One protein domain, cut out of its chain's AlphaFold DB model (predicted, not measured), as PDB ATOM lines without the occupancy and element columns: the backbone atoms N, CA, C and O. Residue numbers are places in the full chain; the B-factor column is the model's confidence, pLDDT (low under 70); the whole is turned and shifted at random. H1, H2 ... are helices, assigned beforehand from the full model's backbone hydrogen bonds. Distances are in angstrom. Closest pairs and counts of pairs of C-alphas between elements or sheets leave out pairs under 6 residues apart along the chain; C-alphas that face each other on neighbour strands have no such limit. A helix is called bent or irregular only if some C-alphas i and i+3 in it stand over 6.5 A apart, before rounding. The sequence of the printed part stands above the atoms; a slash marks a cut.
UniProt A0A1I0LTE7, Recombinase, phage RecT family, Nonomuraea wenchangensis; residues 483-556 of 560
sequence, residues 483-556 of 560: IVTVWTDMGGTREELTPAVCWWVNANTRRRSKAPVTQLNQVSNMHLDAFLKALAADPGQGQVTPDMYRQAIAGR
ATOM      1  N   ILE A 483     -16.902 -48.866 135.253       88.75
ATOM      2  CA  ILE A 483     -16.353 -48.022 134.181       88.75
ATOM      3  C   ILE A 483     -17.247 -48.067 132.937       88.75
ATOM      4  O   ILE A 483     -17.547 -47.014 132.385       88.75
ATOM      5  N   VAL A 484     -17.699 -49.256 132.511       88.50
ATOM      6  CA  VAL A 484     -18.621 -49.403 131.371       88.50
ATOM      7  C   VAL A 484     -19.905 -48.618 131.618       88.50
ATOM      8  O   VAL A 484     -20.284 -47.847 130.743       88.50
ATOM      9  N   THR A 485     -20.535 -48.776 132.787       84.62
ATOM     10  CA  THR A 485     -21.785 -48.083 133.135       84.62
ATOM     11  C   THR A 485     -21.627 -46.564 133.064       84.62
ATOM     12  O   THR A 485     -22.291 -45.932 132.248       84.62
ATOM     13  N   VAL A 486     -20.689 -45.985 133.827       85.56
ATOM     14  CA  VAL A 486     -20.500 -44.522 133.868       85.56
ATOM     15  C   VAL A 486     -20.127 -43.973 132.485       85.56
ATOM     16  O   VAL A 486     -20.641 -42.936 132.075       85.56
ATOM     17  N   TRP A 487     -19.298 -44.686 131.717       87.81
ATOM     18  CA  TRP A 487     -18.952 -44.289 130.350       87.81
ATOM     19  C   TRP A 487     -20.162 -44.277 129.406       87.81
ATOM     20  O   TRP A 487     -20.308 -43.338 128.623       87.81
ATOM     21  N   THR A 488     -21.049 -45.278 129.485       87.50
ATOM     22  CA  THR A 488     -22.274 -45.305 128.668       87.50
ATOM     23  C   THR A 488     -23.302 -44.266 129.104       87.50
ATOM     24  O   THR A 488     -23.931 -43.656 128.241       87.50
ATOM     25  N   ASP A 489     -23.424 -44.003 130.407       84.88
ATOM     26  CA  ASP A 489     -24.330 -42.982 130.949       84.88
ATOM     27  C   ASP A 489     -23.903 -41.566 130.512       84.88
ATOM     28  O   ASP A 489     -24.743 -40.695 130.288       84.88
ATOM     29  N   MET A 490     -22.599 -41.352 130.297       84.69
ATOM     30  CA  MET A 490     -22.019 -40.127 129.727       84.69
ATOM     31  C   MET A 490     -22.045 -40.075 128.182       84.69
ATOM     32  O   MET A 490     -21.401 -39.209 127.590       84.69
ATOM     33  N   GLY A 491     -22.748 -40.989 127.503       85.69
ATOM     34  CA  GLY A 491     -22.866 -41.001 126.035       85.69
ATOM     35  C   GLY A 491     -21.653 -41.573 125.284       85.69
ATOM     36  O   GLY A 491     -21.471 -41.308 124.091       85.69
ATOM     37  N   GLY A 492     -20.799 -42.342 125.962       87.38
ATOM     38  CA  GLY A 492     -19.654 -43.041 125.377       87.38
ATOM     39  C   GLY A 492     -20.014 -44.439 124.871       87.38
ATOM     40  O   GLY A 492     -20.734 -45.191 125.525       87.38
ATOM     41  N   THR A 493     -19.492 -44.832 123.708       88.56
ATOM     42  CA  THR A 493     -19.719 -46.182 123.167       88.56
ATOM     43  C   THR A 493     -18.761 -47.211 123.777       88.56
ATOM     44  O   THR A 493     -17.682 -46.884 124.280       88.56
ATOM     45  N   ARG A 494     -19.127 -48.498 123.699       78.25
ATOM     46  CA  ARG A 494     -18.271 -49.608 124.162       78.25
ATOM     47  C   ARG A 494     -16.995 -49.778 123.334       78.25
ATOM     48  O   ARG A 494     -16.001 -50.262 123.868       78.25
ATOM     49  N   GLU A 495     -17.022 -49.383 122.065       83.88
ATOM     50  CA  GLU A 495     -15.876 -49.462 121.152       83.88
ATOM     51  C   GLU A 495     -14.825 -48.396 121.487       83.88
ATOM     52  O   GLU A 495     -13.635 -48.698 121.534       83.88
ATOM     53  N   GLU A 496     -15.263 -47.182 121.836       86.69
ATOM     54  CA  GLU A 496     -14.389 -46.098 122.303       86.69
ATOM     55  C   GLU A 496     -13.738 -46.395 123.661       86.69
ATOM     56  O   GLU A 496     -12.642 -45.910 123.934       86.69
ATOM     57  N   LEU A 497     -14.381 -47.195 124.522       85.50
ATOM     58  CA  LEU A 497     -13.987 -47.325 125.926       85.50
ATOM     59  C   LEU A 497     -12.569 -47.885 126.128       85.50
ATOM     60  O   LEU A 497     -11.793 -47.317 126.893       85.50
ATOM     61  N   THR A 498     -12.207 -48.998 125.479       88.50
ATOM     62  CA  THR A 498     -10.861 -49.582 125.673       88.50
ATOM     63  C   THR A 498      -9.757 -48.642 125.159       88.50
ATOM     64  O   THR A 498      -8.814 -48.387 125.915       88.50
ATOM     65  N   PRO A 499      -9.873 -48.054 123.951       88.69
ATOM     66  CA  PRO A 499      -9.019 -46.955 123.507       88.69
ATOM     67  C   PRO A 499      -8.967 -45.757 124.467       88.69
ATOM     68  O   PRO A 499      -7.874 -45.254 124.718       88.69
ATOM     69  N   ALA A 500     -10.095 -45.322 125.041       88.00
ATOM     70  CA  ALA A 500     -10.156 -44.183 125.960       88.00
ATOM     71  C   ALA A 500      -9.452 -44.457 127.298       88.00
ATOM     72  O   ALA A 500      -8.651 -43.631 127.744       88.00
ATOM     73  N   VAL A 501      -9.660 -45.638 127.897       90.56
ATOM     74  CA  VAL A 501      -8.910 -46.084 129.085       90.56
ATOM     75  C   VAL A 501      -7.412 -46.108 128.771       90.56
ATOM     76  O   VAL A 501      -6.611 -45.560 129.525       90.56
ATOM     77  N   CYS A 502      -7.012 -46.699 127.640       89.19
ATOM     78  CA  CYS A 502      -5.603 -46.785 127.249       89.19
ATOM     79  C   CYS A 502      -4.985 -45.397 127.003       89.19
ATOM     80  O   CYS A 502      -3.878 -45.125 127.468       89.19
ATOM     81  N   TRP A 503      -5.703 -44.496 126.327       90.06
ATOM     82  CA  TRP A 503      -5.309 -43.099 126.120       90.06
ATOM     83  C   TRP A 503      -5.099 -42.370 127.451       90.06
ATOM     84  O   TRP A 503      -4.018 -41.820 127.675       90.06
ATOM     85  N   TRP A 504      -6.075 -42.428 128.361       90.50
ATOM     86  CA  TRP A 504      -5.995 -41.749 129.653       90.50
ATOM     87  C   TRP A 504      -4.877 -42.315 130.536       90.50
ATOM     88  O   TRP A 504      -4.104 -41.551 131.118       90.50
ATOM     89  N   VAL A 505      -4.720 -43.643 130.590       88.94
ATOM     90  CA  VAL A 505      -3.633 -44.293 131.340       88.94
ATOM     91  C   VAL A 505      -2.267 -43.909 130.769       88.94
ATOM     92  O   VAL A 505      -1.352 -43.612 131.538       88.94
ATOM     93  N   ASN A 506      -2.103 -43.857 129.445       86.56
ATOM     94  CA  ASN A 506      -0.841 -43.438 128.825       86.56
ATOM     95  C   ASN A 506      -0.550 -41.938 129.005       86.56
ATOM     96  O   ASN A 506       0.617 -41.566 129.092       86.56
ATOM     97  N   ALA A 507      -1.576 -41.087 129.095       82.94
ATOM     98  CA  ALA A 507      -1.413 -39.662 129.382       82.94
ATOM     99  C   ALA A 507      -1.023 -39.398 130.851       82.94
ATOM    100  O   ALA A 507      -0.164 -38.561 131.121       82.94
ATOM    101  N   ASN A 508      -1.619 -40.131 131.798       79.81
ATOM    102  CA  ASN A 508      -1.453 -39.880 133.235       79.81
ATOM    103  C   ASN A 508      -0.327 -40.696 133.895       79.81
ATOM    104  O   ASN A 508       0.142 -40.334 134.974       79.81
ATOM    105  N   THR A 509       0.160 -41.777 133.273       70.75
ATOM    106  CA  THR A 509       1.263 -42.579 133.834       70.75
ATOM    107  C   THR A 509       2.608 -42.231 133.193       70.75
ATOM    108  O   THR A 509       2.798 -42.364 131.989       70.75
ATOM    109  N   ARG A 510       3.597 -41.826 134.008       57.84
ATOM    110  CA  ARG A 510       4.951 -41.414 133.566       57.84
ATOM    111  C   ARG A 510       5.827 -42.598 133.086       57.84
ATOM    112  O   ARG A 510       6.898 -42.859 133.631       57.84
ATOM    113  N   ARG A 511       5.389 -43.336 132.059       55.97
ATOM    114  CA  ARG A 511       6.028 -44.564 131.533       55.97
ATOM    115  C   ARG A 511       7.202 -44.285 130.575       55.97
ATOM    116  O   ARG A 511       7.190 -44.731 129.437       55.97
ATOM    117  N   ARG A 512       8.266 -43.613 131.039       48.38
ATOM    118  CA  ARG A 512       9.466 -43.300 130.214       48.38
ATOM    119  C   ARG A 512      10.269 -44.520 129.698       48.38
ATOM    120  O   ARG A 512      11.208 -44.326 128.938       48.38
ATOM    121  N   SER A 513       9.952 -45.753 130.107       50.91
ATOM    122  CA  SER A 513      10.721 -46.965 129.750       50.91
ATOM    123  C   SER A 513       9.881 -48.237 129.547       50.91
ATOM    124  O   SER A 513      10.401 -49.350 129.623       50.91
ATOM    125  N   LYS A 514       8.570 -48.103 129.308       64.25
ATOM    126  CA  LYS A 514       7.673 -49.228 128.988       64.25
ATOM    127  C   LYS A 514       6.851 -48.886 127.751       64.25
ATOM    128  O   LYS A 514       6.521 -47.722 127.550       64.25
ATOM    129  N   ALA A 515       6.502 -49.900 126.961       74.00
ATOM    130  CA  ALA A 515       5.580 -49.735 125.842       74.00
ATOM    131  C   ALA A 515       4.243 -49.114 126.313       74.00
ATOM    132  O   ALA A 515       3.823 -49.376 127.451       74.00
ATOM    133  N   PRO A 516       3.580 -48.295 125.473       79.12
ATOM    134  CA  PRO A 516       2.265 -47.756 125.791       79.12
ATOM    135  C   PRO A 516       1.257 -48.892 125.972       79.12
ATOM    136  O   PRO A 516       1.317 -49.912 125.286       79.12
ATOM    137  N   VAL A 517       0.315 -48.699 126.891       83.62
ATOM    138  CA  VAL A 517      -0.821 -49.602 127.082       83.62
ATOM    139  C   VAL A 517      -1.704 -49.539 125.837       83.62
ATOM    140  O   VAL A 517      -2.125 -48.452 125.442       83.62
ATOM    141  N   THR A 518      -1.994 -50.687 125.234       81.44
ATOM    142  CA  THR A 518      -2.883 -50.823 124.065       81.44
ATOM    143  C   THR A 518      -4.048 -51.782 124.303       81.44
ATOM    144  O   THR A 518      -4.967 -51.841 123.490       81.44
ATOM    145  N   GLN A 519      -4.030 -52.528 125.410       81.19
ATOM    146  CA  GLN A 519      -5.062 -53.495 125.778       81.19
ATOM    147  C   GLN A 519      -5.430 -53.375 127.262       81.19
ATOM    148  O   GLN A 519      -4.585 -53.102 128.113       81.19
ATOM    149  N   LEU A 520      -6.697 -53.640 127.590       77.25
ATOM    150  CA  LEU A 520      -7.241 -53.476 128.945       77.25
ATOM    151  C   LEU A 520      -6.609 -54.425 129.987       77.25
ATOM    152  O   LEU A 520      -6.590 -54.112 131.170       77.25
ATOM    153  N   ASN A 521      -6.037 -55.554 129.552       78.75
ATOM    154  CA  ASN A 521      -5.265 -56.494 130.382       78.75
ATOM    155  C   ASN A 521      -3.877 -55.961 130.812       78.75
ATOM    156  O   ASN A 521      -3.253 -56.538 131.697       78.75
ATOM    157  N   GLN A 522      -3.389 -54.872 130.206       81.75
ATOM    158  CA  GLN A 522      -2.147 -54.177 130.579       81.75
ATOM    159  C   GLN A 522      -2.403 -53.015 131.564       81.75
ATOM    160  O   GLN A 522      -1.461 -52.342 132.006       81.75
ATOM    161  N   VAL A 523      -3.675 -52.757 131.891       86.69
ATOM    162  CA  VAL A 523      -4.122 -51.778 132.886       86.69
ATOM    163  C   VAL A 523      -4.334 -52.505 134.211       86.69
ATOM    164  O   VAL A 523      -5.020 -53.520 134.257       86.69
ATOM    165  N   SER A 524      -3.740 -51.988 135.286       90.19
ATOM    166  CA  SER A 524      -3.887 -52.567 136.625       90.19
ATOM    167  C   SER A 524      -5.089 -51.961 137.360       90.19
ATOM    168  O   SER A 524      -5.528 -50.856 137.027       90.19
ATOM    169  N   ASN A 525      -5.622 -52.650 138.365       90.06
ATOM    170  CA  ASN A 525      -6.836 -52.261 139.085       90.06
ATOM    171  C   ASN A 525      -6.718 -50.880 139.733       90.06
ATOM    172  O   ASN A 525      -7.679 -50.118 139.708       90.06
ATOM    173  N   MET A 526      -5.531 -50.502 140.217       87.12
ATOM    174  CA  MET A 526      -5.253 -49.145 140.706       87.12
ATOM    175  C   MET A 526      -5.502 -48.069 139.631       87.12
ATOM    176  O   MET A 526      -6.016 -46.993 139.925       87.12
ATOM    177  N   HIS A 527      -5.164 -48.356 138.372       90.62
ATOM    178  CA  HIS A 527      -5.363 -47.435 137.251       90.62
ATOM    179  C   HIS A 527      -6.816 -47.430 136.751       90.62
ATOM    180  O   HIS A 527      -7.301 -46.385 136.329       90.62
ATOM    181  N   LEU A 528      -7.514 -48.570 136.828       90.94
ATOM    182  CA  LEU A 528      -8.953 -48.658 136.553       90.94
ATOM    183  C   LEU A 528      -9.764 -47.869 137.597       90.94
ATOM    184  O   LEU A 528     -10.612 -47.062 137.233       90.94
ATOM    185  N   ASP A 529      -9.456 -48.036 138.883       90.69
ATOM    186  CA  ASP A 529     -10.067 -47.303 139.999       90.69
ATOM    187  C   ASP A 529      -9.835 -45.783 139.885       90.69
ATOM    188  O   ASP A 529     -10.764 -44.994 140.062       90.69
ATOM    189  N   ALA A 530      -8.627 -45.366 139.485       90.19
ATOM    190  CA  ALA A 530      -8.317 -43.965 139.207       90.19
ATOM    191  C   ALA A 530      -9.060 -43.411 137.972       90.19
ATOM    192  O   ALA A 530      -9.550 -42.284 138.021       90.19
ATOM    193  N   PHE A 531      -9.203 -44.192 136.893       92.44
ATOM    194  CA  PHE A 531      -9.993 -43.787 135.721       92.44
ATOM    195  C   PHE A 531     -11.482 -43.653 136.059       92.44
ATOM    196  O   PHE A 531     -12.109 -42.666 135.691       92.44
ATOM    197  N   LEU A 532     -12.041 -44.596 136.826       91.94
ATOM    198  CA  LEU A 532     -13.431 -44.549 137.284       91.94
ATOM    199  C   LEU A 532     -13.719 -43.290 138.116       91.94
ATOM    200  O   LEU A 532     -14.746 -42.643 137.917       91.94
ATOM    201  N   LYS A 533     -12.791 -42.907 139.001       91.31
ATOM    202  CA  LYS A 533     -12.854 -41.639 139.747       91.31
ATOM    203  C   LYS A 533     -12.790 -40.418 138.826       91.31
ATOM    204  O   LYS A 533     -13.495 -39.454 139.082       91.31
ATOM    205  N   ALA A 534     -12.001 -40.467 137.752       89.12
ATOM    206  CA  ALA A 534     -11.913 -39.384 136.773       89.12
ATOM    207  C   ALA A 534     -13.175 -39.250 135.894       89.12
ATOM    208  O   ALA A 534     -13.522 -38.138 135.513       89.12
ATOM    209  N   LEU A 535     -13.901 -40.338 135.604       87.12
ATOM    210  CA  LEU A 535     -15.227 -40.252 134.968       87.12
ATOM    211  C   LEU A 535     -16.268 -39.621 135.912       87.12
ATOM    212  O   LEU A 535     -17.069 -38.782 135.503       87.12
ATOM    213  N   ALA A 536     -16.230 -40.012 137.190       83.00
ATOM    214  CA  ALA A 536     -17.195 -39.611 138.215       83.00
ATOM    215  C   ALA A 536     -16.846 -38.303 138.964       83.00
ATOM    216  O   ALA A 536     -17.473 -38.006 139.980       83.00
ATOM    217  N   ALA A 537     -15.844 -37.546 138.507       83.94
ATOM    218  CA  ALA A 537     -15.460 -36.260 139.092       83.94
ATOM    219  C   ALA A 537     -16.386 -35.119 138.630       83.94
ATOM    220  O   ALA A 537     -16.997 -35.200 137.565       83.94
ATOM    221  N   ASP A 538     -16.457 -34.033 139.404       79.88
ATOM    222  CA  ASP A 538     -17.288 -32.871 139.063       79.88
ATOM    223  C   ASP A 538     -16.803 -32.151 137.784       79.88
ATOM    224  O   ASP A 538     -15.586 -32.021 137.577       79.88
ATOM    225  N   PRO A 539     -17.715 -31.594 136.958       68.31
ATOM    226  CA  PRO A 539     -17.360 -30.763 135.807       68.31
ATOM    227  C   PRO A 539     -16.485 -29.566 136.218       68.31
ATOM    228  O   PRO A 539     -16.957 -28.594 136.804       68.31
ATOM    229  N   GLY A 540     -15.187 -29.651 135.915       62.44
ATOM    230  CA  GLY A 540     -14.167 -28.670 136.306       62.44
ATOM    231  C   GLY A 540     -13.064 -29.223 137.218       62.44
ATOM    232  O   GLY A 540     -11.947 -28.716 137.168       62.44
ATOM    233  N   GLN A 541     -13.296 -30.310 137.964       66.06
ATOM    234  CA  GLN A 541     -12.264 -30.980 138.780       66.06
ATOM    235  C   GLN A 541     -11.528 -32.096 138.017       66.06
ATOM    236  O   GLN A 541     -11.235 -33.162 138.550       66.06
ATOM    237  N   GLY A 542     -11.225 -31.855 136.738       72.94
ATOM    238  CA  GLY A 542     -10.515 -32.821 135.891       72.94
ATOM    239  C   GLY A 542     -11.357 -34.022 135.443       72.94
ATOM    240  O   GLY A 542     -10.784 -35.064 135.124       72.94
ATOM    241  N   GLN A 543     -12.690 -33.881 135.406       86.88
ATOM    242  CA  GLN A 543     -13.585 -34.896 134.846       86.88
ATOM    243  C   GLN A 543     -13.162 -35.295 133.424       86.88
ATOM    244  O   GLN A 543     -12.791 -34.449 132.611       86.88
ATOM    245  N   VAL A 544     -13.248 -36.588 133.117       87.44
ATOM    246  CA  VAL A 544     -12.985 -37.153 131.791       87.44
ATOM    247  C   VAL A 544     -14.308 -37.533 131.143       87.44
ATOM    248  O   VAL A 544     -15.040 -38.360 131.679       87.44
ATOM    249  N   THR A 545     -14.603 -36.968 129.972       90.88
ATOM    250  CA  THR A 545     -15.823 -37.281 129.211       90.88
ATOM    251  C   THR A 545     -15.512 -38.019 127.901       90.88
ATOM    252  O   THR A 545     -14.399 -37.896 127.369       90.88
ATOM    253  N   PRO A 546     -16.486 -38.750 127.323       90.69
ATOM    254  CA  PRO A 546     -16.354 -39.322 125.983       90.69
ATOM    255  C   PRO A 546     -16.034 -38.275 124.908       90.69
ATOM    256  O   PRO A 546     -15.218 -38.533 124.023       90.69
ATOM    257  N   ASP A 547     -16.587 -37.064 125.014       87.94
ATOM    258  CA  ASP A 547     -16.330 -35.989 124.050       87.94
ATOM    259  C   ASP A 547     -14.919 -35.403 124.161       87.94
ATOM    260  O   ASP A 547     -14.307 -35.099 123.136       87.94
ATOM    261  N   MET A 548     -14.337 -35.332 125.363       88.06
ATOM    262  CA  MET A 548     -12.918 -34.980 125.527       88.06
ATOM    263  C   MET A 548     -12.004 -36.014 124.860       88.06
ATOM    264  O   MET A 548     -11.023 -35.645 124.214       88.06
ATOM    265  N   TYR A 549     -12.339 -37.306 124.962       89.31
ATOM    266  CA  TYR A 549     -11.622 -38.362 124.245       89.31
ATOM    267  C   TYR A 549     -11.762 -38.210 122.716       89.31
ATOM    268  O   TYR A 549     -10.747 -38.207 122.017       89.31
ATOM    269  N   ARG A 550     -12.984 -37.995 122.201       89.31
ATOM    270  CA  ARG A 550     -13.263 -37.752 120.768       89.31
ATOM    271  C   ARG A 550     -12.468 -36.560 120.221       89.31
ATOM    272  O   ARG A 550     -11.829 -36.674 119.176       89.31
ATOM    273  N   GLN A 551     -12.436 -35.442 120.947       86.81
ATOM    274  CA  GLN A 551     -11.643 -34.259 120.586       86.81
ATOM    275  C   GLN A 551     -10.134 -34.563 120.579       86.81
ATOM    276  O   GLN A 551      -9.430 -34.203 119.632       86.81
ATOM    277  N   ALA A 552      -9.635 -35.278 121.594       83.69
ATOM    278  CA  ALA A 552      -8.217 -35.616 121.724       83.69
ATOM    279  C   ALA A 552      -7.697 -36.584 120.643       83.69
ATOM    280  O   ALA A 552      -6.503 -36.546 120.327       83.69
ATOM    281  N   ILE A 553      -8.556 -37.435 120.064       82.38
ATOM    282  CA  ILE A 553      -8.196 -38.259 118.897       82.38
ATOM    283  C   ILE A 553      -8.371 -37.505 117.574       82.38
ATOM    284  O   ILE A 553      -7.501 -37.619 116.711       82.38
ATOM    285  N   ALA A 554      -9.411 -36.675 117.426       76.56
ATOM    286  CA  ALA A 554      -9.625 -35.870 116.220       76.56
ATOM    287  C   ALA A 554      -8.446 -34.918 115.952       76.56
ATOM    288  O   ALA A 554      -7.942 -34.855 114.830       76.56
ATOM    289  N   GLY A 555      -7.917 -34.273 116.998       58.28
ATOM    290  CA  GLY A 555      -6.732 -33.410 116.912       58.28
ATOM    291  C   GLY A 555      -5.436 -34.112 116.470       58.28
ATOM    292  O   GLY A 555      -4.466 -33.433 116.145       58.28
ATOM    293  N   ARG A 556      -5.399 -35.453 116.421       54.28
ATOM    294  CA  ARG A 556      -4.258 -36.230 115.896       54.28
ATOM    295  C   ARG A 556      -4.402 -36.620 114.422       54.28
ATOM    296  O   ARG A 556      -3.414 -37.034 113.830       54.28
TER     297      ARG A 556
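AT A GLANCE: This is residues 483 to 556 of the 560 residues of the protein "Recombinase, phage RecT family" of Nonomuraea wenchangensis (UniProt A0A1I0LTE7). Four helices make a small crossed assembly in which H2 runs through the middle, with H3 crossing it on one side and H4 meeting it on another. H1 is side by side with the later part of H3 and comes near the first residues of H2, while a long loop, residues 509 to 524, swings out past the end of H2 and returns to H3. The printed part has 74 residues with four named helices, in the order H1, H2, H3, H4, and no named strand; the class is all helix. The whole is compact, with a radius of gyration of the C-alphas of 11.9 A, and spans 34 by 28 by 24 A.

IN THESE COORDINATES: H1, residues 483 to 489, begins with C-alpha 483 at (-16.353, -48.022, 134.181) and measures 10.0 A from first to last C-alpha. H2, residues 494 to 508, is the longest helix, 21.4 A, and ends with C-alpha 508 at (-1.453, -39.880, 133.235). H2 is irregular, but only just: C-alphas 495 and 498 are 6.8 A apart, where a regular helix has about 5 A, and its line is a rough one. H3, residues 525 to 535, measures 15.2 A. H4, residues 546 to 554, measures 12.3 A and ends with C-alpha 554 at (-9.625, -35.870, 116.220).

HOW THE PARTS SIT: H2 is the hub, the helix that touches most others. With residues 494 to 497 alone it touches H1, at a steep tilt of 61 degrees, opposite ways; the closest C-alphas are those of Val 484 and Arg 494, 7.2 A apart. With residues 501 to 505 alone it touches H3, about perpendicular at 76 degrees; the closest C-alphas are those of Val 505 and His 527, 6.9 A apart. With residues 496 to 500 alone it only just touches H4, with 3 pairs of C-alphas within 8 A, about perpendicular at 75 degrees; the closest C-alphas are those of Ala 500 and Tyr 549, 6.2 A apart. H1 and H3 touch at a shallow tilt of 16 degrees, the same way, and their closest C-alphas, those of Ile 483 and Leu 532, are 5.5 A apart. H1 and H4 are close but not clearly touching, with the C-alphas of Trp 487 and Pro 546 7.1 A apart. H3 and H4 are apart. In H1, H3 and H4 every O i to N i+4 pair is within hydrogen-bond range; in H2 it is 9 of 11.

THE WHOLE: The two C-alphas farthest apart are those of Asp 489 and Ser 513, at 35.3 A. The printed part has no cut. The link from H1 to H2 is tight, that from H3 to H4 is short, and that from H2 to H3, 16 residues, is long. The mean pLDDT of the printed part is 82.1, and the model's confidence is low, under 70, at residues 510 to 514, 539 to 541 and 555 to 556.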